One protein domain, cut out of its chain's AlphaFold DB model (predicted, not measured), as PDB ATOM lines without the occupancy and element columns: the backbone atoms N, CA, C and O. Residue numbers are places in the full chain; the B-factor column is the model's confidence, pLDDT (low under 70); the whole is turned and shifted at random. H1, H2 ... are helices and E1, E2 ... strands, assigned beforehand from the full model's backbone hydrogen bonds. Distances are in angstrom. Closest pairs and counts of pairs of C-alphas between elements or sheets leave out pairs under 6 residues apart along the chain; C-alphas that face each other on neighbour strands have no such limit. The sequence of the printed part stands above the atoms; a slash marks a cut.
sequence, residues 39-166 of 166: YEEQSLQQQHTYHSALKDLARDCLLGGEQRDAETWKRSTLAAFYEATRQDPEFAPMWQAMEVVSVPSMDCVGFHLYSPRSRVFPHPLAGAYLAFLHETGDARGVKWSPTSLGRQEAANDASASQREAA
ATOM      1  N   TYR A  39     161.109 224.570 143.777       69.19
ATOM      2  CA  TYR A  39     160.127 223.499 143.640       69.19
ATOM      3  C   TYR A  39     158.847 223.882 144.372       69.19
ATOM      4  O   TYR A  39     158.888 224.509 145.431       69.19
ATOM      5  N   GLU A  40     157.711 223.515 143.791       60.06
ATOM      6  CA  GLU A  40     156.416 223.768 144.401       60.06
ATOM      7  C   GLU A  40     156.178 222.763 145.527       60.06
ATOM      8  O   GLU A  40     155.772 221.624 145.317       60.06
ATOM      9  N   GLU A  41     156.468 223.190 146.749       65.94
ATOM     10  CA  GLU A  41     155.967 222.521 147.940       65.94
ATOM     11  C   GLU A  41     154.532 222.992 148.207       65.94
ATOM     12  O   GLU A  41     154.223 224.173 148.038       65.94
ATOM     13  N   GLN A  42     153.654 222.106 148.693       60.00
ATOM     14  CA  GLN A  42     152.279 222.475 149.086       60.00
ATOM     15  C   GLN A  42     152.241 223.644 150.091       60.00
ATOM     16  O   GLN A  42     151.268 224.397 150.150       60.00
ATOM     17  N   SER A  43     153.325 223.832 150.849       65.00
ATOM     18  CA  SER A  43     153.546 224.974 151.734       65.00
ATOM     19  C   SER A  43     153.580 226.310 150.973       65.00
ATOM     20  O   SER A  43     152.966 227.275 151.417       65.00
ATOM     21  N   LEU A  44     154.230 226.384 149.806       69.19
ATOM     22  CA  LEU A  44     154.340 227.605 149.000       69.19
ATOM     23  C   LEU A  44     152.999 228.025 148.395       69.19
ATOM     24  O   LEU A  44     152.699 229.220 148.346       69.19
ATOM     25  N   GLN A  45     152.184 227.054 147.985       71.25
ATOM     26  CA  GLN A  45     150.845 227.311 147.459       71.25
ATOM     27  C   GLN A  45     149.946 227.930 148.537       71.25
ATOM     28  O   GLN A  45     149.377 229.000 148.337       71.25
ATOM     29  N   GLN A  46     149.919 227.340 149.735       73.00
ATOM     30  CA  GLN A  46     149.192 227.908 150.875       73.00
ATOM     31  C   GLN A  46     149.688 229.310 151.238       73.00
ATOM     32  O   GLN A  46     148.882 230.195 151.543       73.00
ATOM     33  N   GLN A  47     151.007 229.535 151.165       77.81
ATOM     34  CA  GLN A  47     151.593 230.856 151.375       77.81
ATOM     35  C   GLN A  47     151.057 231.885 150.391       77.81
ATOM     36  O   GLN A  47     150.681 232.988 150.793       77.81
ATOM     37  N   HIS A  48     150.965 231.521 149.119       80.94
ATOM     38  CA  HIS A  48     150.404 232.387 148.098       80.94
ATOM     39  C   HIS A  48     148.934 232.734 148.377       80.94
ATOM     40  O   HIS A  48     148.574 233.918 148.370       80.94
ATOM     41  N   THR A  49     148.112 231.735 148.710       84.88
ATOM     42  CA  THR A  49     146.680 231.915 148.982       84.88
ATOM     43  C   THR A  49     146.437 232.852 150.162       84.88
ATOM     44  O   THR A  49     145.730 233.853 150.011       84.88
ATOM     45  N   TYR A  50     147.072 232.619 151.319       85.50
ATOM     46  CA  TYR A  50     146.842 233.491 152.473       85.50
ATOM     47  C   TYR A  50     147.423 234.900 152.247       85.50
ATOM     48  O   TYR A  50     146.856 235.885 152.720       85.50
ATOM     49  N   HIS A  51     148.530 235.047 151.500       86.75
ATOM     50  CA  HIS A  51     149.075 236.369 151.161       86.75
ATOM     51  C   HIS A  51     148.135 237.166 150.257       86.75
ATOM     52  O   HIS A  51     148.064 238.391 150.378       86.75
ATOM     53  N   SER A  52     147.419 236.489 149.359       89.06
ATOM     54  CA  SER A  52     146.368 237.112 148.560       89.06
ATOM     55  C   SER A  52     145.173 237.508 149.430       89.06
ATOM     56  O   SER A  52     144.730 238.656 149.362       89.06
ATOM     57  N   ALA A  53     144.725 236.623 150.326       89.69
ATOM     58  CA  ALA A  53     143.615 236.906 151.236       89.69
ATOM     59  C   ALA A  53     143.892 238.139 152.118       89.69
ATOM     60  O   ALA A  53     143.039 239.009 152.279       89.69
ATOM     61  N   LEU A  54     145.122 238.284 152.617       91.38
ATOM     62  CA  LEU A  54     145.543 239.452 153.398       91.38
ATOM     63  C   LEU A  54     145.518 240.762 152.599       91.38
ATOM     64  O   LEU A  54     145.234 241.818 153.163       91.38
ATOM     65  N   LYS A  55     145.809 240.722 151.295       91.56
ATOM     66  CA  LYS A  55     145.691 241.905 150.430       91.56
ATOM     67  C   LYS A  55     144.236 242.286 150.197       91.56
ATOM     68  O   LYS A  55     143.932 243.475 150.183       91.56
ATOM     69  N   ASP A  56     143.360 241.300 150.023       91.25
ATOM     70  CA  ASP A  56     141.924 241.543 149.877       91.25
ATOM     71  C   ASP A  56     141.342 242.149 151.166       91.25
ATOM     72  O   ASP A  56     140.640 243.155 151.104       91.25
ATOM     73  N   LEU A  57     141.743 241.634 152.336       90.81
ATOM     74  CA  LEU A  57     141.427 242.229 153.641       90.81
ATOM     75  C   LEU A  57     141.922 243.676 153.756       90.81
ATOM     76  O   LEU A  57     141.160 244.557 154.138       90.81
ATOM     77  N   ALA A  58     143.179 243.936 153.393       91.50
ATOM     78  CA  ALA A  58     143.756 245.278 153.448       91.50
ATOM     79  C   ALA A  58     143.053 246.286 152.530       91.50
ATOM     80  O   ALA A  58     143.003 247.475 152.840       91.50
ATOM     81  N   ARG A  59     142.517 245.817 151.401       91.75
ATOM     82  CA  ARG A  59     141.782 246.645 150.443       91.75
ATOM     83  C   ARG A  59     140.374 246.974 150.936       91.75
ATOM     84  O   ARG A  59     139.948 248.119 150.805       91.75
ATOM     85  N   ASP A  60     139.662 245.978 151.459       90.25
ATOM     86  CA  ASP A  60     138.218 246.078 151.693       90.25
ATOM     87  C   ASP A  60     137.860 246.402 153.157       90.25
ATOM     88  O   ASP A  60     136.738 246.830 153.428       90.25
ATOM     89  N   CYS A  61     138.779 246.225 154.112       90.31
ATOM     90  CA  CYS A  61     138.519 246.413 155.543       90.31
ATOM     91  C   CYS A  61     139.398 247.492 156.188       90.31
ATOM     92  O   CYS A  61     140.574 247.666 155.865       90.31
ATOM     93  N   LEU A  62     138.831 248.160 157.196       90.44
ATOM     94  CA  LEU A  62     139.561 249.050 158.099       90.44
ATOM     95  C   LEU A  62     140.007 248.279 159.342       90.44
ATOM     96  O   LEU A  62     139.239 247.501 159.911       90.44
ATOM     97  N   LEU A  63     141.232 248.532 159.795       88.00
ATOM     98  CA  LEU A  63     141.766 247.996 161.042       88.00
ATOM     99  C   LEU A  63     141.937 249.150 162.030       88.00
ATOM    100  O   LEU A  63     142.710 250.074 161.781       88.00
ATOM    101  N   GLY A  64     141.190 249.122 163.137       85.12
ATOM    102  CA  GLY A  64     141.208 250.216 164.119       85.12
ATOM    103  C   GLY A  64     140.693 251.552 163.567       85.12
ATOM    104  O   GLY A  64     141.121 252.602 164.025       85.12
ATOM    105  N   GLY A  65     139.809 251.514 162.563       89.06
ATOM    106  CA  GLY A  65     139.253 252.709 161.916       89.06
ATOM    107  C   GLY A  65     140.090 253.276 160.764       89.06
ATOM    108  O   GLY A  65     139.642 254.208 160.106       89.06
ATOM    109  N   GLU A  66     141.255 252.699 160.464       90.94
ATOM    110  CA  GLU A  66     142.147 253.176 159.402       90.94
ATOM    111  C   GLU A  66     142.437 252.094 158.355       90.94
ATOM    112  O   GLU A  66     142.395 250.894 158.643       90.94
ATOM    113  N   GLN A  67     142.769 252.515 157.129       91.12
ATOM    114  CA  GLN A  67     143.322 251.598 156.136       91.12
ATOM    115  C   GLN A  67     144.747 251.225 156.530       91.12
ATOM    116  O   GLN A  67     145.601 252.086 156.747       91.12
ATOM    117  N   ARG A  68     144.999 249.922 156.612       91.00
ATOM    118  CA  ARG A  68     146.299 249.360 156.966       91.00
ATOM    119  C   ARG A  68     146.782 248.449 155.855       91.00
ATOM    120  O   ARG A  68     145.990 247.856 155.128       91.00
ATOM    121  N   ASP A  69     148.094 248.356 155.717       92.00
ATOM    122  CA  ASP A  69     148.725 247.511 154.715       92.00
ATOM    123  C   ASP A  69     148.576 246.020 155.056       92.00
ATOM    124  O   ASP A  69     148.274 245.626 156.187       92.00
ATOM    125  N   ALA A  70     148.817 245.170 154.058       88.50
ATOM    126  CA  ALA A  70     148.674 243.724 154.200       88.50
ATOM    127  C   ALA A  70     149.596 243.128 155.282       88.50
ATOM    128  O   ALA A  70     149.232 242.129 155.899       88.50
ATOM    129  N   GLU A  71     150.766 243.723 155.543       87.12
ATOM    130  CA  GLU A  71     151.679 243.245 156.588       87.12
ATOM    131  C   GLU A  71     151.170 243.601 157.993       87.12
ATOM    132  O   GLU A  71     151.256 242.777 158.905       87.12
ATOM    133  N   THR A  72     150.570 244.781 158.183       88.69
ATOM    134  CA  THR A  72     149.898 245.115 159.450       88.69
ATOM    135  C   THR A  72     148.692 244.210 159.686       88.69
ATOM    136  O   THR A  72     148.541 243.670 160.785       88.69
ATOM    137  N   TRP A  73     147.875 243.975 158.653       89.56
ATOM    138  CA  TRP A  73     146.778 243.008 158.720       89.56
ATOM    139  C   TRP A  73     147.276 241.623 159.108       89.56
ATOM    140  O   TRP A  73     146.741 241.038 160.041       89.56
ATOM    141  N   LYS A  74     148.359 241.153 158.481       89.31
ATOM    142  CA  LYS A  74     148.995 239.871 158.800       89.31
ATOM    143  C   LYS A  74     149.380 239.772 160.271       89.31
ATOM    144  O   LYS A  74     149.090 238.766 160.905       89.31
ATOM    145  N   ARG A  75     150.048 240.790 160.821       87.12
ATOM    146  CA  ARG A  75     150.456 240.797 162.237       87.12
ATOM    147  C   ARG A  75     149.245 240.742 163.163       87.12
ATOM    148  O   ARG A  75     149.250 239.981 164.124       87.12
ATOM    149  N   SER A  76     148.203 241.509 162.846       88.44
ATOM    150  CA  SER A  76     146.978 241.552 163.643       88.44
ATOM    151  C   SER A  76     146.203 240.234 163.597       88.44
ATOM    152  O   SER A  76     145.836 239.712 164.648       88.44
ATOM    153  N   THR A  77     146.003 239.653 162.412       89.38
ATOM    154  CA  THR A  77     145.286 238.381 162.261       89.38
ATOM    155  C   THR A  77     146.080 237.211 162.821       89.38
ATOM    156  O   THR A  77     145.480 236.325 163.416       89.38
ATOM    157  N   LEU A  78     147.414 237.211 162.705       88.75
ATOM    158  CA  LEU A  78     148.263 236.204 163.349       88.75
ATOM    159  C   LEU A  78     148.182 236.280 164.872       88.75
ATOM    160  O   LEU A  78     148.083 235.240 165.515       88.75
ATOM    161  N   ALA A  79     148.208 237.483 165.450       86.00
ATOM    162  CA  ALA A  79     148.056 237.652 166.892       86.00
ATOM    163  C   ALA A  79     146.673 237.177 167.367       86.00
ATOM    164  O   ALA A  79     146.584 236.437 168.341       86.00
ATOM    165  N   ALA A  80     145.607 237.539 166.645       87.81
ATOM    166  CA  ALA A  80     144.250 237.090 166.954       87.81
ATOM    167  C   ALA A  80     144.098 235.564 166.834       87.81
ATOM    168  O   ALA A  80     143.519 234.929 167.712       87.81
ATOM    169  N   PHE A  81     144.662 234.968 165.782       89.75
ATOM    170  CA  PHE A  81     144.649 233.522 165.571       89.75
ATOM    171  C   PHE A  81     145.439 232.777 166.651       89.75
ATOM    172  O   PHE A  81     144.972 231.765 167.168       89.75
ATOM    173  N   TYR A  82     146.611 233.293 167.030       87.75
ATOM    174  CA  TYR A  82     147.401 232.747 168.129       87.75
ATOM    175  C   TYR A  82     146.616 232.777 169.444       87.75
ATOM    176  O   TYR A  82     146.510 231.754 170.109       87.75
ATOM    177  N   GLU A  83     146.004 233.908 169.803       85.81
ATOM    178  CA  GLU A  83     145.202 233.996 171.030       85.81
ATOM    179  C   GLU A  83     144.005 233.038 171.027       85.81
ATOM    180  O   GLU A  83     143.709 232.440 172.060       85.81
ATOM    181  N   ALA A  84     143.362 232.841 169.871       87.38
ATOM    182  CA  ALA A  84     142.242 231.913 169.727       87.38
ATOM    183  C   ALA A  84     142.660 230.433 169.818       87.38
ATOM    184  O   ALA A  84     141.900 229.619 170.332       87.38
ATOM    185  N   THR A  85     143.858 230.077 169.341       88.88
ATOM    186  CA  THR A  85     144.283 228.671 169.175       88.88
ATOM    187  C   THR A  85     145.383 228.220 170.134       88.88
ATOM    188  O   THR A  85     145.686 227.031 170.200       88.88
ATOM    189  N   ARG A  86     145.985 229.116 170.928       83.38
ATOM    190  CA  ARG A  86     147.089 228.760 171.845       83.38
ATOM    191  C   ARG A  86     146.707 227.749 172.930       83.38
ATOM    192  O   ARG A  86     147.591 227.089 173.466       83.38
ATOM    193  N   GLN A  87     145.422 227.662 173.286       84.69
ATOM    194  CA  GLN A  87     144.895 226.705 174.272       84.69
ATOM    195  C   GLN A  87     144.252 225.473 173.625       84.69
ATOM    196  O   GLN A  87     143.850 224.557 174.339       84.69
ATOM    197  N   ASP A  88     144.143 225.448 172.296       85.50
ATOM    198  CA  ASP A  88     143.560 224.327 171.574       85.50
ATOM    199  C   ASP A  88     144.496 223.109 171.675       85.50
ATOM    200  O   ASP A  88     145.665 223.230 171.298       85.50
ATOM    201  N   PRO A  89     144.037 221.941 172.166       85.62
ATOM    202  CA  PRO A  89     144.863 220.739 172.262       85.62
ATOM    203  C   PRO A  89     145.503 220.315 170.934       85.62
ATOM    204  O   PRO A  89     146.586 219.729 170.949       85.62
ATOM    205  N   GLU A  90     144.861 220.609 169.800       85.44
ATOM    206  CA  GLU A  90     145.362 220.259 168.469       85.44
ATOM    207  C   GLU A  90     146.540 221.153 168.047       85.44
ATOM    208  O   GLU A  90     147.545 220.667 167.522       85.44
ATOM    209  N   PHE A  91     146.462 222.460 168.324       85.00
ATOM    210  CA  PHE A  91     147.452 223.444 167.868       85.00
ATOM    211  C   PHE A  91     148.492 223.824 168.928       85.00
ATOM    212  O   PHE A  91     149.600 224.236 168.579       85.00
ATOM    213  N   ALA A  92     148.192 223.644 170.216       84.44
ATOM    214  CA  ALA A  92     149.106 223.886 171.330       84.44
ATOM    215  C   ALA A  92     150.503 223.256 171.152       84.44
ATOM    216  O   ALA A  92     151.484 223.985 171.335       84.44
ATOM    217  N   PRO A  93     150.663 221.973 170.752       84.50
ATOM    218  CA  PRO A  93     151.998 221.402 170.553       84.50
ATOM    219  C   PRO A  93     152.762 222.087 169.410       84.50
ATOM    220  O   PRO A  93     153.979 222.249 169.486       84.50
ATOM    221  N   MET A  94     152.060 222.549 168.370       84.94
ATOM    222  CA  MET A  94     152.674 223.269 167.249       84.94
ATOM    223  C   MET A  94     153.140 224.664 167.677       84.94
ATOM    224  O   MET A  94     154.230 225.095 167.301       84.94
ATOM    225  N   TRP A  95     152.348 225.357 168.500       84.50
ATOM    226  CA  TRP A  95     152.719 226.652 169.070       84.50
ATOM    227  C   TRP A  95     153.917 226.561 170.012       84.50
ATOM    228  O   TRP A  95     154.812 227.401 169.933       84.50
ATOM    229  N   GLN A  96     153.965 225.523 170.850       82.19
ATOM    230  CA  GLN A  96     155.109 225.256 171.725       82.19
ATOM    231  C   GLN A  96     156.388 225.006 170.917       82.19
ATOM    232  O   GLN A  96     157.424 225.583 171.230       82.19
ATOM    233  N   ALA A  97     156.305 224.224 169.835       80.75
ATOM    234  CA  ALA A  97     157.445 223.945 168.962       80.75
ATOM    235  C   ALA A  97     157.988 225.186 168.224       80.75
ATOM    236  O   ALA A  97     159.146 225.200 167.814       80.75
ATOM    237  N   MET A  98     157.171 226.226 168.035       78.00
ATOM    238  CA  MET A  98     157.584 227.473 167.376       78.00
ATOM    239  C   MET A  98     158.175 228.519 168.328       78.00
ATOM    240  O   MET A  98     158.571 229.583 167.848       78.00
ATOM    241  N   GLU A  99     158.226 228.236 169.636       72.75
ATOM    242  CA  GLU A  99     158.816 229.107 170.661       72.75
ATOM    243  C   GLU A  99     158.330 230.564 170.547       72.75
ATOM    244  O   GLU A  99     159.108 231.502 170.377       72.75
ATOM    245  N   VAL A 100     157.013 230.785 170.596       71.12
ATOM    246  CA  VAL A 100     156.466 232.151 170.585       71.12
ATOM    247  C   VAL A 100     156.815 232.840 171.911       71.12
ATOM    248  O   VAL A 100     156.203 232.567 172.942       71.12
ATOM    249  N   VAL A 101     157.812 233.730 171.892       69.00
ATOM    250  CA  VAL A 101     158.307 234.441 173.085       69.00
ATOM    251  C   VAL A 101     157.783 235.879 173.129       69.00
ATOM    252  O   VAL A 101     157.869 236.632 172.158       69.00
ATOM    253  N   SER A 102     157.282 236.308 174.289       68.38
ATOM    254  CA  SER A 102     157.100 237.729 174.593       68.38
ATOM    255  C   SER A 102     158.439 238.322 175.021       68.38
ATOM    256  O   SER A 102     158.969 237.969 176.076       68.38
ATOM    257  N   VAL A 103     158.993 239.218 174.212       70.62
ATOM    258  CA  VAL A 103     160.245 239.909 174.531       70.62
ATOM    259  C   VAL A 103     159.886 241.229 175.215       70.62
ATOM    260  O   VAL A 103     159.003 241.936 174.721       70.62
ATOM    261  N   PRO A 104     160.503 241.587 176.353       70.75
ATOM    262  CA  PRO A 104     160.297 242.905 176.939       70.75
ATOM    263  C   PRO A 104     160.667 243.992 175.923       70.75
ATOM    264  O   PRO A 104     161.613 243.841 175.148       70.75
ATOM    265  N   SER A 105     159.893 245.078 175.906       72.94
ATOM    266  CA  SER A 105     160.249 246.258 175.120       72.94
ATOM    267  C   SER A 105     161.631 246.754 175.545       72.94
ATOM    268  O   SER A 105     161.982 246.656 176.722       72.94
ATOM    269  N   MET A 106     162.416 247.293 174.608       76.31
ATOM    270  CA  MET A 106     163.741 247.841 174.934       76.31
ATOM    271  C   MET A 106     163.659 248.983 175.951       76.31
ATOM    272  O   MET A 106     164.595 249.192 176.716       76.31
ATOM    273  N   ASP A 107     162.518 249.669 175.993       78.44
ATOM    274  CA  ASP A 107     162.253 250.739 176.951       78.44
ATOM    275  C   ASP A 107     161.863 250.198 178.338       78.44
ATOM    276  O   ASP A 107     161.572 250.970 179.246       78.44
ATOM    277  N   CYS A 108     161.790 248.871 178.509       61.88
ATOM    278  CA  CYS A 108     161.264 248.169 179.687       61.88
ATOM    279  C   CYS A 108     159.817 248.553 180.063       61.88
ATOM    280  O   CYS A 108     159.296 248.099 181.082       61.88
ATOM    281  N   VAL A 109     159.140 249.347 179.229       71.12
ATOM    282  CA  VAL A 109     157.732 249.717 179.367       71.12
ATOM    283  C   VAL A 109     156.916 248.831 178.427       71.12
ATOM    284  O   VAL A 109     156.635 249.178 177.282       71.12
ATOM    285  N   GLY A 110     156.567 247.641 178.913       67.25
ATOM    286  CA  GLY A 110     155.700 246.687 178.220       67.25
ATOM    287  C   GLY A 110     156.432 245.540 177.525       67.25
ATOM    288  O   GLY A 110     157.638 245.348 177.672       67.25
ATOM    289  N   PHE A 111     155.669 244.751 176.771       65.81
ATOM    290  CA  PHE A 111     156.150 243.567 176.066       65.81
ATOM    291  C   PHE A 111     155.819 243.673 174.582       65.81
ATOM    292  O   PHE A 111     154.711 244.054 174.202       65.81
ATOM    293  N   HIS A 112     156.772 243.289 173.740       61.47
ATOM    294  CA  HIS A 112     156.522 242.993 172.343       61.47
ATOM    295  C   HIS A 112     156.316 241.495 172.192       61.47
ATOM    296  O   HIS A 112     157.160 240.681 172.567       61.47
ATOM    297  N   LEU A 113     155.189 241.120 171.600       64.62
ATOM    298  CA  LEU A 113     155.005 239.748 171.171       64.62
ATOM    299  C   LEU A 113     155.923 239.520 169.968       64.62
ATOM    300  O   LEU A 113     155.768 240.191 168.940       64.62
ATOM    301  N   TYR A 114     156.878 238.595 170.078       66.81
ATOM    302  CA  TYR A 114     157.585 238.126 168.896       66.81
ATOM    303  C   TYR A 114     156.564 237.369 168.048       66.81
ATOM    304  O   TYR A 114     156.178 236.247 168.367       66.81
ATOM    305  N   SER A 115     156.034 238.046 167.025       62.09
ATOM    306  CA  SER A 115     154.928 237.514 166.234       62.09
ATOM    307  C   SER A 115     155.315 236.161 165.634       62.09
ATOM    308  O   SER A 115     156.411 236.042 165.072       62.09
ATOM    309  N   PRO A 116     154.423 235.158 165.697       69.69
ATOM    310  CA  PRO A 116     154.694 233.867 165.099       69.69
ATOM    311  C   PRO A 116     155.049 234.024 163.619       69.69
ATOM    312  O   PRO A 116     154.367 234.716 162.855       69.69
ATOM    313  N   ARG A 117     156.146 233.397 163.191       71.94
ATOM    314  CA  ARG A 117     156.598 233.488 161.799       71.94
ATOM    315  C   ARG A 117     155.757 232.555 160.933       71.94
ATOM    316  O   ARG A 117     156.045 231.366 160.866       71.94
ATOM    317  N   SER A 118     154.803 233.114 160.183       68.69
ATOM    318  CA  SER A 118     153.933 232.354 159.257       68.69
ATOM    319  C   SER A 118     154.689 231.490 158.236       68.69
ATOM    320  O   SER A 118     154.150 230.514 157.736       68.69
ATOM    321  N   ARG A 119     155.955 231.821 157.933       71.25
ATOM    322  CA  ARG A 119     156.826 231.030 157.045       71.25
ATOM    323  C   ARG A 119     157.149 229.638 157.603       71.25
ATOM    324  O   ARG A 119     157.474 228.750 156.829       71.25
ATOM    325  N   VAL A 120     157.107 229.477 158.924       74.06
ATOM    326  CA  VAL A 120     157.484 228.243 159.633       74.06
ATOM    327  C   VAL A 120     156.244 227.417 159.999       74.06
ATOM    328  O   VAL A 120     156.353 226.407 160.680       74.06
ATOM    329  N   PHE A 121     155.050 227.832 159.561       79.88
ATOM    330  CA  PHE A 121     153.824 227.126 159.910       79.88
ATOM    331  C   PHE A 121     153.824 225.709 159.333       79.88
ATOM    332  O   PHE A 121     154.000 225.544 158.121       79.88
ATOM    333  N   PRO A 122     153.576 224.690 160.174       81.12
ATOM    334  CA  PRO A 122     153.233 223.367 159.689       81.12
ATOM    335  C   PRO A 122     151.987 223.439 158.803       81.12
ATOM    336  O   PRO A 122     151.092 224.252 159.038       81.12
ATOM    337  N   HIS A 123     151.898 222.542 157.824       80.25
ATOM    338  CA  HIS A 123     150.759 222.440 156.908       80.25
ATOM    339  C   HIS A 123     149.368 222.480 157.589       80.25
ATOM    340  O   HIS A 123     148.530 223.261 157.133       80.25
ATOM    341  N   PRO A 124     149.102 221.737 158.691       82.69
ATOM    342  CA  PRO A 124     147.803 221.811 159.372       82.69
ATOM    343  C   PRO A 124     147.515 223.199 159.960       82.69
ATOM    344  O   PRO A 124     146.414 223.721 159.805       82.69
ATOM    345  N   LEU A 125     148.520 223.847 160.556       85.69
ATOM    346  CA  LEU A 125     148.367 225.184 161.128       85.69
ATOM    347  C   LEU A 125     148.170 226.255 160.047       85.69
ATOM    348  O   LEU A 125     147.388 227.184 160.225       85.69
ATOM    349  N   ALA A 126     148.855 226.118 158.908       84.94
ATOM    350  CA  ALA A 126     148.675 226.997 157.757       84.94
ATOM    351  C   ALA A 126     147.258 226.885 157.167       84.94
ATOM    352  O   ALA A 126     146.655 227.908 156.841       84.94
ATOM    353  N   GLY A 127     146.710 225.667 157.082       85.19
ATOM    354  CA  GLY A 127     145.329 225.429 156.659       85.19
ATOM    355  C   GLY A 127     144.306 226.048 157.615       85.19
ATOM    356  O   GLY A 127     143.417 226.775 157.174       85.19
ATOM    357  N   ALA A 128     144.481 225.837 158.922       88.81
ATOM    358  CA  ALA A 128     143.627 226.433 159.950       88.81
ATOM    359  C   ALA A 128     143.688 227.971 159.933       88.81
ATOM    360  O   ALA A 128     142.661 228.643 160.010       88.81
ATOM    361  N   TYR A 129     144.882 228.541 159.750       89.56
ATOM    362  CA  TYR A 129     145.050 229.986 159.633       89.56
ATOM    363  C   TYR A 129     144.360 230.558 158.386       89.56
ATOM    364  O   TYR A 129     143.737 231.617 158.452       89.56
ATOM    365  N   LEU A 130     144.429 229.863 157.247       89.69
ATOM    366  CA  LEU A 130     143.723 230.281 156.035       89.69
ATOM    367  C   LEU A 130     142.199 230.246 156.225       89.69
ATOM    368  O   LEU A 130     141.519 231.192 155.827       89.69
ATOM    369  N   ALA A 131     141.668 229.202 156.868       90.00
ATOM    370  CA  ALA A 131     140.247 229.122 157.207       90.00
ATOM    371  C   ALA A 131     139.820 230.294 158.105       90.00
ATOM    372  O   ALA A 131     138.840 230.975 157.806       90.00
ATOM    373  N   PHE A 132     140.623 230.602 159.128       91.50
ATOM    374  CA  PHE A 132     140.406 231.751 160.006       91.50
ATOM    375  C   PHE A 132     140.374 233.083 159.240       91.50
ATOM    376  O   PHE A 132     139.532 233.938 159.520       91.50
ATOM    377  N   LEU A 133     141.256 233.279 158.252       91.88
ATOM    378  CA  LEU A 133     141.251 234.483 157.412       91.88
ATOM    379  C   LEU A 133     139.979 234.603 156.571       91.88
ATOM    380  O   LEU A 133     139.433 235.704 156.468       91.88
ATOM    381  N   HIS A 134     139.516 233.500 155.982       90.56
ATOM    382  CA  HIS A 134     138.287 233.496 155.194       90.56
ATOM    383  C   HIS A 134     137.064 233.787 156.052       90.56
ATOM    384  O   HIS A 134     136.318 234.701 155.723       90.56
ATOM    385  N   GLU A 135     136.920 233.123 157.198       92.56
ATOM    386  CA  GLU A 135     135.828 233.394 158.139       92.56
ATOM    387  C   GLU A 135     135.841 234.859 158.604       92.56
ATOM    388  O   GLU A 135     134.821 235.551 158.600       92.56
ATOM    389  N   THR A 136     137.032 235.373 158.917       90.56
ATOM    390  CA  THR A 136     137.239 236.759 159.338       90.56
ATOM    391  C   THR A 136     136.858 237.768 158.250       90.56
ATOM    392  O   THR A 136     136.298 238.825 158.555       90.56
ATOM    393  N   GLY A 137     137.197 237.494 156.990       90.50
ATOM    394  CA  GLY A 137     136.848 238.378 155.879       90.50
ATOM    395  C   GLY A 137     135.391 238.240 155.443       90.50
ATOM    396  O   GLY A 137     134.768 239.256 155.142       90.50
ATOM    397  N   ASP A 138     134.811 237.041 155.497       92.38
ATOM    398  CA  ASP A 138     133.392 236.798 155.207       92.38
ATOM    399  C   ASP A 138     132.502 237.545 156.203       92.38
ATOM    400  O   ASP A 138     131.587 238.266 155.800       92.38
ATOM    401  N   ALA A 139     132.843 237.494 157.494       90.25
ATOM    402  CA  ALA A 139     132.163 238.258 158.541       90.25
ATOM    403  C   ALA A 139     132.229 239.784 158.324       90.25
ATOM    404  O   ALA A 139     131.398 240.528 158.847       90.25
ATOM    405  N   ARG A 140     133.215 240.263 157.554       90.06
ATOM    406  CA  ARG A 140     133.420 241.683 157.225       90.06
ATOM    407  C   ARG A 140     132.991 242.050 155.802       90.06
ATOM    408  O   ARG A 140     133.134 243.206 155.414       90.06
ATOM    409  N   GLY A 141     132.452 241.101 155.036       90.06
ATOM    410  CA  GLY A 141     131.986 241.328 153.668       90.06
ATOM    411  C   GLY A 141     133.102 241.571 152.645       90.06
ATOM    412  O   GLY A 141     132.890 242.309 151.679       90.06
ATOM    413  N   VAL A 142     134.287 240.985 152.844       92.19
ATOM    414  CA  VAL A 142     135.420 241.090 151.907       92.19
ATOM    415  C   VAL A 142     135.071 240.462 150.557       92.19
ATOM    416  O   VAL A 142     134.459 239.398 150.481       92.19
ATOM    417  N   LYS A 143     135.508 241.095 149.463       91.62
ATOM    418  CA  LYS A 143     135.355 240.544 148.112       91.62
ATOM    419  C   LYS A 143     136.615 239.780 147.726       91.62
ATOM    420  O   LYS A 143     137.604 240.361 147.279       91.62
ATOM    421  N   TRP A 144     136.575 238.461 147.878       89.50
ATOM    422  CA  TRP A 144     137.730 237.615 147.589       89.50
ATOM    423  C   TRP A 144     138.094 237.598 146.108       89.50
ATOM    424  O   TRP A 144     137.257 237.367 145.233       89.50
ATOM    425  N   SER A 145     139.380 237.791 145.832       86.94
ATOM    426  CA  SER A 145     139.935 237.551 144.509       86.94
ATOM    427  C   SER A 145     139.990 236.043 144.197       86.94
ATOM    428  O   SER A 145     140.072 235.213 145.109       86.94
ATOM    429  N   PRO A 146     139.992 235.649 142.908       80.75
ATOM    430  CA  PRO A 146     140.115 234.243 142.515       80.75
ATOM    431  C   PRO A 146     141.368 233.557 143.075       80.75
ATOM    432  O   PRO A 146     141.342 232.354 143.334       80.75
ATOM    433  N   THR A 147     142.454 234.311 143.266       81.00
ATOM    434  CA  THR A 147     143.709 233.833 143.858       81.00
ATOM    435  C   THR A 147     143.544 233.498 145.338       81.00
ATOM    436  O   THR A 147     144.017 232.461 145.791       81.00
ATOM    437  N   SER A 148     142.826 234.340 146.084       79.06
ATOM    438  CA  SER A 148     142.569 234.141 147.515       79.06
ATOM    439  C   SER A 148     141.686 232.932 147.794       79.06
ATOM    440  O   SER A 148     141.805 232.337 148.849       79.06
ATOM    441  N   LEU A 149     140.831 232.539 146.846       78.31
ATOM    442  CA  LEU A 149     140.012 231.326 146.944       78.31
ATOM    443  C   LEU A 149     140.743 230.055 146.471       78.31
ATOM    444  O   LEU A 149     140.114 229.004 146.371       78.31
ATOM    445  N   GLY A 150     142.014 230.155 146.060       71.38
ATOM    446  CA  GLY A 150     142.748 229.058 145.412       71.38
ATOM    447  C   GLY A 150     142.196 228.661 144.031       71.38
ATOM    448  O   GLY A 150     142.610 227.666 143.446       71.38
ATOM    449  N   ARG A 151     141.247 229.428 143.470       60.34
ATOM    450  CA  ARG A 151     140.531 229.074 142.228       60.34
ATOM    451  C   ARG A 151     141.275 229.464 140.959       60.34
ATOM    452  O   ARG A 151     141.069 228.844 139.920       60.34
ATOM    453  N   GLN A 152     142.129 230.483 141.019       54.25
ATOM    454  CA  GLN A 152     142.936 230.881 139.861       54.25
ATOM    455  C   GLN A 152     143.983 229.817 139.489       54.25
ATOM    456  O   GLN A 152     144.419 229.759 138.345       54.25
ATOM    457  N   GLU A 153     144.334 228.953 140.440       50.38
ATOM    458  CA  GLU A 153     145.273 227.844 140.264       50.38
ATOM    459  C   GLU A 153     144.573 226.634 139.618       50.38
ATOM    460  O   GLU A 153     145.040 226.141 138.595       50.38
ATOM    461  N   ALA A 154     143.373 226.265 140.088       42.50
ATOM    462  CA  ALA A 154     142.565 225.201 139.476       42.50
ATOM    463  C   ALA A 154     142.144 225.501 138.023       42.50
ATOM    464  O   ALA A 154     142.054 224.593 137.199       42.50
ATOM    465  N   ALA A 155     141.892 226.772 137.690       40.81
ATOM    466  CA  ALA A 155     141.529 227.179 136.332       40.81
ATOM    467  C   ALA A 155     142.700 227.056 135.338       40.81
ATOM    468  O   ALA A 155     142.475 226.707 134.178       40.81
ATOM    469  N   ASN A 156     143.935 227.304 135.787       48.19
ATOM    470  CA  ASN A 156     145.125 227.102 134.961       48.19
ATOM    471  C   ASN A 156     145.401 225.602 134.767       48.19
ATOM    472  O   ASN A 156     145.582 225.174 133.630       48.19
ATOM    473  N   ASP A 157     145.304 224.798 135.828       45.03
ATOM    474  CA  ASP A 157     145.541 223.348 135.769       45.03
ATOM    475  C   ASP A 157     144.489 222.615 134.910       45.03
ATOM    476  O   ASP A 157     144.824 221.752 134.102       45.03
ATOM    477  N   ALA A 158     143.211 223.003 134.997       42.09
ATOM    478  CA  ALA A 158     142.154 222.439 134.151       42.09
ATOM    479  C   ALA A 158     142.324 222.800 132.663       42.09
ATOM    480  O   ALA A 158     142.008 221.993 131.784       42.09
ATOM    481  N   SER A 159     142.843 223.997 132.368       46.81
ATOM    482  CA  SER A 159     143.156 224.413 130.996       46.81
ATOM    483  C   SER A 159     144.370 223.681 130.407       46.81
ATOM    484  O   SER A 159     144.436 223.504 129.188       46.81
ATOM    485  N   ALA A 160     145.276 223.205 131.268       45.00
ATOM    486  CA  ALA A 160     146.437 222.401 130.902       45.00
ATOM    487  C   ALA A 160     146.028 220.990 130.475       45.00
ATOM    488  O   ALA A 160     146.350 220.540 129.374       45.00
ATOM    489  N   SER A 161     145.220 220.318 131.302       44.16
ATOM    490  CA  SER A 161     144.775 218.944 131.044       44.16
ATOM    491  C   SER A 161     143.854 218.824 129.824       44.16
ATOM    492  O   SER A 161     143.870 217.810 129.134       44.16
ATOM    493  N   GLN A 162     143.070 219.862 129.509       49.19
ATOM    494  CA  GLN A 162     142.222 219.881 128.308       49.19
ATOM    495  C   GLN A 162     143.007 220.075 127.001       49.19
ATOM    496  O   GLN A 162     142.486 219.751 125.937       49.19
ATOM    497  N   ARG A 163     144.244 220.586 127.060       46.56
ATOM    498  CA  ARG A 163     145.115 220.767 125.886       46.56
ATOM    499  C   ARG A 163     146.021 219.572 125.606       46.56
ATOM    500  O   ARG A 163     146.457 219.429 124.477       46.56
ATOM    501  N   GLU A 164     146.287 218.726 126.598       43.22
ATOM    502  CA  GLU A 164     147.032 217.468 126.415       43.22
ATOM    503  C   GLU A 164     146.151 216.319 125.885       43.22
ATOM    504  O   GLU A 164     146.670 215.317 125.402       43.22
ATOM    505  N   ALA A 165     144.821 216.461 125.948       49.03
ATOM    506  CA  ALA A 165     143.853 215.476 125.455       49.03
ATOM    507  C   ALA A 165     143.355 215.735 124.012       49.03
ATOM    508  O   ALA A 165     142.450 215.033 123.554       49.03
ATOM    509  N   ALA A 166     143.910 216.732 123.316       41.16
ATOM    510  CA  ALA A 166     143.568 217.131 121.947       41.16
ATOM    511  C   ALA A 166     144.811 217.110 121.047       41.16
ATOM    512  O   ALA A 166     144.662 216.730 119.864       41.16
TER     513      ALA A 166
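AT A GLANCE: This is residues 39 to 166 of the 166 residues of the protein "NinB protein" of Roseateles sp. YR242 (UniProt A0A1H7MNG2). Two helices, H1 and H4, run side by side and the same way, and a third, H2, is set crosswise to them, so that these three make a loose core. A small hairpin of strands, E1 and E2, lies toward one end of the long axis, and at the other end residues 156 to 166, mostly of H5, stick out as a free arm; short H3 lies near one end of H2. The printed part has 128 residues, with five named helices and two named strands in the order H1, H2, H3, E1, E2, H4, H5; the two-stranded sheet is antiparallel and the class is mostly helix. The whole is loose, with a radius of gyration of the C-alphas of 17.2 A, and elongated, spanning 67 by 35 by 25 A.

HOW THE PARTS SIT: The sheet is the hairpin of E1, residues 102 to 104, and E2, residues 111 to 113, antiparallel at 148 degrees, with N 103 and O 112 2.9 A apart and N 112 and O 103 2.8 A apart, within hydrogen-bond range. E2 is apart from H2, residues 70 to 85, but only just, at 8.4 A. H1, residues 42 to 60, touches H2 with residues 51 to 58 alone, closest at the C-alphas of Lys 55 and Ala 70, 5.1 A, at a steep tilt of 69 degrees, only just short of about perpendicular. H4, residues 123 to 138, touches H1 at a shallow tilt of 19 degrees, the same way, closest at the C-alphas of Tyr 50 and Leu 130, 5.7 A. H2 touches H4 with residues 77 to 81 alone, only just about perpendicular at 70.5 degrees, closest at the C-alphas of Phe 81 and Tyr 129, 6.9 A. H3, residues 92 to 97, is close but not clearly touching to H2, the C-alphas of Thr 85 and Ala 92 being closest at 7.1 A. H5, residues 151 to 164, is apart from H4. In H1, H2, H3 and H4 every O i to N i+4 pair is within hydrogen-bond range; in H5, 8 of 10 are.

IN THESE COORDINATES: H1 begins at C-alpha 42, (152.279, 222.475, 149.086), and is 27.6 A long. H2 is 21.7 A, H4 22.6 A and H5 20.7 A long; H3 has 6 residues, and E1 and E2 have 3 each. H5 ends at C-alpha 164, (147.032, 217.468, 126.415).

THE WHOLE: The C-alphas of Cys 108 and Ala 166, the two farthest apart, are 67.9 A apart. The printed part has no cut. The link from H4 to H5, residues 139 to 150, is long. Mean pLDDT of the printed part is 77.7; it is under 70 in 33 residues, among them 151 to 166.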